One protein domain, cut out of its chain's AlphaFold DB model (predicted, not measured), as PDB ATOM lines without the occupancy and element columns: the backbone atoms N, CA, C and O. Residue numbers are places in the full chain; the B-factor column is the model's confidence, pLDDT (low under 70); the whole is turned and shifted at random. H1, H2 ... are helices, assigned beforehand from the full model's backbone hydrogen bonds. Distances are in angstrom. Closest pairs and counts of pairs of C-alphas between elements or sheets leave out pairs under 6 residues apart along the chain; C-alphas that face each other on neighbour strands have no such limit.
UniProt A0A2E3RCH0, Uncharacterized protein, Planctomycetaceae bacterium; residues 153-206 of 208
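This is residues 153 to 206 of the 208 residues of an uncharacterized protein of Planctomycetaceae bacterium (UniProt A0A2E3RCH0). The model is an open hook of three separate helices: H1 and H2 make an open corner at one end, and after a further link the longest helix, H3, reaches away as an arm to the other end. No helix packs on another, and there is no core. The printed part has 54 residues with three named helices, H1, H2 and H3 in chain order, and no named strand, and its class is all helix. It is extended, with a radius of gyration of the C-alphas of 18.7 A, and spans 55 by 28 by 16 A.

Begin with H1, residues 153 to 164, which a tight link of 3 residues joins to H2, residues 168 to 177. H1 and H2 are only just apart, at 8.3 A between their closest C-alphas. Read on through a short link of 8 residues to H3, residues 186 to 204. H2 and H3 are apart, and so are H1 and H3. In H1, H2 and H3 you will find every O i to N i+4 pair within hydrogen-bond range.

Find C-alpha 153 at (225.162, 62.059, -58.043); from there H1 runs 16.3 A to C-alpha 164 at (215.943, 56.705, -45.744). H2 runs 14.3 A from Glu 168 to Leu 177. H3, 19 residues, runs 27.5 A from His 186 to C-alpha 204 at (218.217, 39.826, -86.463).

The outline is elongated, and the two C-alphas farthest apart are those of Lys 169 and Val 206, at 55.2 A. Residues 153 to 162, 164 to 170 and 172 to 206 stand free. The printed part has no cut, and neither link is long. In the B-factor column the mean pLDDT of the printed part is 85.1; look for values under 70 at residues 179 to 182 and at residue 206.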
ATOM      1  N   ALA A 153     224.747  63.118 -58.954       82.94
ATOM      2  CA  ALA A 153     225.162  62.059 -58.043       82.94
ATOM      3  C   ALA A 153     225.155  62.498 -56.568       82.94
ATOM      4  O   ALA A 153     224.849  61.697 -55.688       82.94
ATOM      5  N   GLU A 154     225.482  63.756 -56.284       86.19
ATOM      6  CA  GLU A 154     225.445  64.322 -54.935       86.19
ATOM      7  C   GLU A 154     224.005  64.589 -54.490       86.19
ATOM      8  O   GLU A 154     223.611  64.185 -53.399       86.19
ATOM      9  N   LEU A 155     223.176  65.137 -55.383       87.00
ATOM     10  CA  LEU A 155     221.747  65.325 -55.135       87.00
ATOM     11  C   LEU A 155     221.044  63.992 -54.857       87.00
ATOM     12  O   LEU A 155     220.292  63.883 -53.893       87.00
ATOM     13  N   LEU A 156     221.323  62.954 -55.650       84.31
ATOM     14  CA  LEU A 156     220.755  61.619 -55.447       84.31
ATOM     15  C   LEU A 156     221.166  61.006 -54.102       84.31
ATOM     16  O   LEU A 156     220.368  60.301 -53.488       84.31
ATOM     17  N   LYS A 157     222.379  61.289 -53.607       86.12
ATOM     18  CA  LYS A 157     222.812  60.857 -52.267       86.12
ATOM     19  C   LYS A 157     222.031  61.569 -51.167       86.12
ATOM     20  O   LYS A 157     221.558  60.898 -50.252       86.12
ATOM     21  N   VAL A 158     221.851  62.885 -51.282       85.38
ATOM     22  CA  VAL A 158     221.066  63.679 -50.323       85.38
ATOM     23  C   VAL A 158     219.610  63.219 -50.319       85.38
ATOM     24  O   VAL A 158     219.052  62.941 -49.263       85.38
ATOM     25  N   VAL A 159     219.012  63.034 -51.497       84.62
ATOM     26  CA  VAL A 159     217.646  62.513 -51.633       84.62
ATOM     27  C   VAL A 159     217.542  61.120 -51.013       84.62
ATOM     28  O   VAL A 159     216.642  60.882 -50.218       84.62
ATOM     29  N   LYS A 160     218.492  60.217 -51.276       85.12
ATOM     30  CA  LYS A 160     218.504  58.877 -50.671       85.12
ATOM     31  C   LYS A 160     218.600  58.919 -49.141       85.12
ATOM     32  O   LYS A 160     217.932  58.129 -48.481       85.12
ATOM     33  N   GLN A 161     219.395  59.826 -48.575       86.56
ATOM     34  CA  GLN A 161     219.482  60.014 -47.121       86.56
ATOM     35  C   GLN A 161     218.164  60.537 -46.542       86.56
ATOM     36  O   GLN A 161     217.659  59.981 -45.572       86.56
ATOM     37  N   VAL A 162     217.562  61.547 -47.172       86.25
ATOM     38  CA  VAL A 162     216.276  62.118 -46.738       86.25
ATOM     39  C   VAL A 162     215.149  61.085 -46.828       86.25
ATOM     40  O   VAL A 162     214.344  60.969 -45.908       86.25
ATOM     41  N   TRP A 163     215.122  60.277 -47.890       80.50
ATOM     42  CA  TRP A 163     214.137  59.206 -48.061       80.50
ATOM     43  C   TRP A 163     214.358  58.038 -47.091       80.50
ATOM     44  O   TRP A 163     213.390  57.424 -46.647       80.50
ATOM     45  N   GLY A 164     215.608  57.746 -46.720       83.88
ATOM     46  CA  GLY A 164     215.943  56.705 -45.744       83.88
ATOM     47  C   GLY A 164     215.585  57.068 -44.300       83.88
ATOM     48  O   GLY A 164     215.267  56.182 -43.510       83.88
ATOM     49  N   HIS A 165     215.593  58.358 -43.958       89.06
ATOM     50  CA  HIS A 165     215.242  58.858 -42.624       89.06
ATOM     51  C   HIS A 165     213.773  59.273 -42.481       89.06
ATOM     52  O   HIS A 165     213.372  59.733 -41.412       89.06
ATOM     53  N   LEU A 166     212.960  59.114 -43.530       87.50
ATOM     54  CA  LEU A 166     211.557  59.493 -43.473       87.50
ATOM     55  C   LEU A 166     210.798  58.582 -42.484       87.50
ATOM     56  O   LEU A 166     210.865  57.353 -42.641       87.50
ATOM     57  N   PRO A 167     210.075  59.142 -41.490       93.38
ATOM     58  CA  PRO A 167     209.303  58.358 -40.533       93.38
ATOM     59  C   PRO A 167     208.292  57.433 -41.219       93.38
ATOM     60  O   PRO A 167     207.749  57.754 -42.278       93.38
ATOM     61  N   GLU A 168     208.007  56.290 -40.590       87.06
ATOM     62  CA  GLU A 168     207.160  55.240 -41.176       87.06
ATOM     63  C   GLU A 168     205.762  55.753 -41.567       87.06
ATOM     64  O   GLU A 168     205.219  55.383 -42.604       87.06
ATOM     65  N   LYS A 169     205.201  56.673 -40.770       92.69
ATOM     66  CA  LYS A 169     203.881  57.274 -41.016       92.69
ATOM     67  C   LYS A 169     203.858  58.127 -42.286       92.69
ATOM     68  O   LYS A 169     202.926  58.021 -43.082       92.69
ATOM     69  N   GLU A 170     204.875  58.957 -42.491       89.62
ATOM     70  CA  GLU A 170     205.014  59.794 -43.686       89.62
ATOM     71  C   GLU A 170     205.312  58.952 -44.930       89.62
ATOM     72  O   GLU A 170     204.775  59.233 -46.003       89.62
ATOM     73  N   ARG A 171     206.106  57.885 -44.785       90.50
ATOM     74  CA  ARG A 171     206.407  56.962 -45.885       90.50
ATOM     75  C   ARG A 171     205.155  56.247 -46.385       90.50
ATOM     76  O   ARG A 171     204.929  56.194 -47.592       90.50
ATOM     77  N   GLU A 172     204.317  55.757 -45.475       89.19
ATOM     78  CA  GLU A 172     203.069  55.082 -45.838       89.19
ATOM     79  C   GLU A 172     202.058  56.049 -46.474       89.19
ATOM     80  O   GLU A 172     201.421  55.701 -47.467       89.19
ATOM     81  N   ARG A 173     201.972  57.299 -45.995       89.12
ATOM     82  CA  ARG A 173     201.159  58.338 -46.654       89.12
ATOM     83  C   ARG A 173     201.623  58.623 -48.077       89.12
ATOM     84  O   ARG A 173     200.793  58.686 -48.977       89.12
ATOM     85  N   LEU A 174     202.928  58.781 -48.299       85.56
ATOM     86  CA  LEU A 174     203.463  58.972 -49.649       85.56
ATOM     87  C   LEU A 174     203.180  57.762 -50.528       85.56
ATOM     88  O   LEU A 174     202.776  57.943 -51.670       85.56
ATOM     89  N   ARG A 175     203.324  56.541 -50.006       84.19
ATOM     90  CA  ARG A 175     203.010  55.311 -50.741       84.19
ATOM     91  C   ARG A 175     201.544  55.266 -51.179       84.19
ATOM     92  O   ARG A 175     201.271  54.890 -52.311       84.19
ATOM     93  N   GLN A 176     200.628  55.716 -50.325       86.31
ATOM     94  CA  GLN A 176     199.201  55.820 -50.644       86.31
ATOM     95  C   GLN A 176     198.902  56.930 -51.663       86.31
ATOM     96  O   GLN A 176     198.081  56.735 -52.553       86.31
ATOM     97  N   LEU A 177     199.597  58.070 -51.588       80.88
ATOM     98  CA  LEU A 177     199.482  59.160 -52.572       80.88
ATOM     99  C   LEU A 177     200.146  58.834 -53.918       80.88
ATOM    100  O   LEU A 177     199.767  59.394 -54.940       80.88
ATOM    101  N   SER A 178     201.128  57.930 -53.917       70.56
ATOM    102  CA  SER A 178     201.803  57.426 -55.121       70.56
ATOM    103  C   SER A 178     200.948  56.421 -55.895       70.56
ATOM    104  O   SER A 178     201.364  55.966 -56.957       70.56
ATOM    105  N   GLY A 179     199.782  56.052 -55.354       67.88
ATOM    106  CA  GLY A 179     198.831  55.162 -55.996       67.88
ATOM    107  C   GLY A 179     198.318  55.745 -57.312       67.88
ATOM    108  O   GLY A 179     197.605  56.745 -57.341       67.88
ATOM    109  N   ASP A 180     198.683  55.068 -58.396       58.41
ATOM    110  CA  ASP A 180     197.913  54.917 -59.635       58.41
ATOM    111  C   ASP A 180     197.851  56.062 -60.649       58.41
ATOM    112  O   ASP A 180     197.253  55.887 -61.712       58.41
ATOM    113  N   ARG A 181     198.533  57.192 -60.438       66.31
ATOM    114  CA  ARG A 181     198.730  58.174 -61.523       66.31
ATOM    115  C   ARG A 181     200.117  58.044 -62.140       66.31
ATOM    116  O   ARG A 181     201.027  58.813 -61.842       66.31
ATOM    117  N   VAL A 182     200.259  57.061 -63.031       66.81
ATOM    118  CA  VAL A 182     201.383  57.009 -63.975       66.81
ATOM    119  C   VAL A 182     201.442  58.352 -64.706       66.81
ATOM    120  O   VAL A 182     200.406  58.903 -65.093       66.81
ATOM    121  N   LEU A 183     202.643  58.925 -64.837       80.56
ATOM    122  CA  LEU A 183     202.810  60.209 -65.511       80.56
ATOM    123  C   LEU A 183     202.188  60.123 -66.917       80.56
ATOM    124  O   LEU A 183     202.528  59.196 -67.662       80.56
ATOM    125  N   PRO A 184     201.314  61.073 -67.308       76.94
ATOM    126  CA  PRO A 184     200.718  61.077 -68.636       76.94
ATOM    127  C   PRO A 184     201.801  60.992 -69.718       76.94
ATOM    128  O   PRO A 184     202.706  61.823 -69.766       76.94
ATOM    129  N   GLY A 185     201.721  59.970 -70.571       80.00
ATOM    130  CA  GLY A 185     202.668  59.743 -71.666       80.00
ATOM    131  C   GLY A 185     203.821  58.778 -71.366       80.00
ATOM    132  O   GLY A 185     204.520  58.401 -72.307       80.00
ATOM    133  N   HIS A 186     204.001  58.315 -70.124       86.06
ATOM    134  CA  HIS A 186     204.983  57.264 -69.834       86.06
ATOM    135  C   HIS A 186     204.611  55.952 -70.543       86.06
ATOM    136  O   HIS A 186     205.475  55.311 -71.136       86.06
ATOM    137  N   ASP A 187     203.317  55.621 -70.596       86.19
ATOM    138  CA  ASP A 187     202.801  54.452 -71.322       86.19
ATOM    139  C   ASP A 187     203.165  54.493 -72.813       86.19
ATOM    140  O   ASP A 187     203.621  53.500 -73.373       86.19
ATOM    141  N   LEU A 188     203.064  55.670 -73.444       91.38
ATOM    142  CA  LEU A 188     203.441  55.859 -74.848       91.38
ATOM    143  C   LEU A 188     204.950  55.701 -75.072       91.38
ATOM    144  O   LEU A 188     205.375  55.192 -76.108       91.38
ATOM    145  N   ALA A 189     205.773  56.164 -74.128       92.31
ATOM    146  CA  ALA A 189     207.221  55.971 -74.181       92.31
ATOM    147  C   ALA A 189     207.589  54.484 -74.051       92.31
ATOM    148  O   ALA A 189     208.431  53.994 -74.806       92.31
ATOM    149  N   VAL A 190     206.920  53.768 -73.145       92.88
ATOM    150  CA  VAL A 190     207.100  52.326 -72.942       92.88
ATOM    151  C   VAL A 190     206.676  51.542 -74.187       92.88
ATOM    152  O   VAL A 190     207.450  50.716 -74.667       92.88
ATOM    153  N   GLU A 191     205.507  51.838 -74.769       94.94
ATOM    154  CA  GLU A 191     205.036  51.184 -75.999       94.94
ATOM    155  C   GLU A 191     206.037  51.364 -77.145       94.94
ATOM    156  O   GLU A 191     206.413  50.391 -77.796       94.94
ATOM    157  N   LYS A 192     206.520  52.593 -77.372       96.19
ATOM    158  CA  LYS A 192     207.507  52.871 -78.426       96.19
ATOM    159  C   LYS A 192     208.794  52.072 -78.240       96.19
ATOM    160  O   LYS A 192     209.300  51.530 -79.218       96.19
ATOM    161  N   TYR A 193     209.300  51.989 -77.011       95.81
ATOM    162  CA  TYR A 193     210.513  51.234 -76.701       95.81
ATOM    163  C   TYR A 193     210.346  49.739 -76.999       95.81
ATOM    164  O   TYR A 193     211.166  49.147 -77.701       95.81
ATOM    165  N   PHE A 194     209.250  49.131 -76.537       96.25
ATOM    166  CA  PHE A 194     209.001  47.714 -76.803       96.25
ATOM    167  C   PHE A 194     208.705  47.431 -78.276       96.25
ATOM    168  O   PHE A 194     209.115  46.391 -78.785       96.25
ATOM    169  N   ARG A 195     208.075  48.372 -78.985       95.94
ATOM    170  CA  ARG A 195     207.888  48.280 -80.436       95.94
ATOM    171  C   ARG A 195     209.228  48.273 -81.171       95.94
ATOM    172  O   ARG A 195     209.449  47.393 -81.991       95.94
ATOM    173  N   SER A 196     210.151  49.173 -80.815       94.50
ATOM    174  CA  SER A 196     211.499  49.174 -81.402       94.50
ATOM    175  C   SER A 196     212.287  47.898 -81.098       94.50
ATOM    176  O   SER A 196     212.960  47.386 -81.982       94.50
ATOM    177  N   LEU A 197     212.161  47.351 -79.884       95.56
ATOM    178  CA  LEU A 197     212.797  46.084 -79.504       95.56
ATOM    179  C   LEU A 197     212.285  44.903 -80.335       95.56
ATOM    180  O   LEU A 197     213.078  44.064 -80.747       95.56
ATOM    181  N   ALA A 198     210.975  44.845 -80.583       93.94
ATOM    182  CA  ALA A 198     210.376  43.795 -81.401       93.94
ATOM    183  C   ALA A 198     210.791  43.902 -82.880       93.94
ATOM    184  O   ALA A 198     211.046  42.887 -83.527       93.94
ATOM    185  N   ASP A 199     210.893  45.124 -83.406       93.12
ATOM    186  CA  ASP A 199     211.361  45.363 -84.774       93.12
ATOM    187  C   ASP A 199     212.846  44.990 -84.936       93.12
ATOM    188  O   ASP A 199     213.236  44.445 -85.967       93.12
ATOM    189  N   GLU A 200     213.678  45.266 -83.925       90.38
ATOM    190  CA  GLU A 200     215.094  44.874 -83.888       90.38
ATOM    191  C   GLU A 200     215.241  43.345 -83.856       90.38
ATOM    192  O   GLU A 200     215.961  42.790 -84.684       90.38
ATOM    193  N   SER A 201     214.491  42.643 -82.993       84.88
ATOM    194  CA  SER A 201     214.568  41.177 -82.911       84.88
ATOM    195  C   SER A 201     214.138  40.494 -84.213       84.88
ATOM    196  O   SER A 201     214.779  39.550 -84.656       84.88
ATOM    197  N   GLN A 202     213.100  41.010 -84.886       81.81
ATOM    198  CA  GLN A 202     212.682  40.474 -86.188       81.81
ATOM    199  C   GLN A 202     213.688  40.746 -87.312       81.81
ATOM    200  O   GLN A 202     213.686  40.035 -88.314       81.81
ATOM    201  N   ARG A 203     214.532  41.775 -87.188       80.69
ATOM    202  CA  ARG A 203     215.595  42.052 -88.166       80.69
ATOM    203  C   ARG A 203     216.803  41.145 -87.977       80.69
ATOM    204  O   ARG A 203     217.420  40.794 -88.980       80.69
ATOM    205  N   GLU A 204     217.128  40.771 -86.741       77.75
ATOM    206  CA  GLU A 204     218.217  39.826 -86.463       77.75
ATOM    207  C   GLU A 204     217.899  38.411 -86.978       77.75
ATOM    208  O   GLU A 204     218.773  37.775 -87.559       77.75
ATOM    209  N   ASP A 205     216.642  37.962 -86.902       72.69
ATOM    210  CA  ASP A 205     216.217  36.644 -87.415       72.69
ATOM    211  C   ASP A 205     216.208  36.536 -88.960       72.69
ATOM    212  O   ASP A 205     216.085  35.444 -89.516       72.69
ATOM    213  N   VAL A 206     216.320  37.664 -89.673       69.06
ATOM    214  CA  VAL A 206     216.218  37.748 -91.147       69.06
ATOM    215  C   VAL A 206     217.591  37.914 -91.824       69.06
ATOM    216  O   VAL A 206     217.666  38.018 -93.049       69.06
TER     217      VAL A 206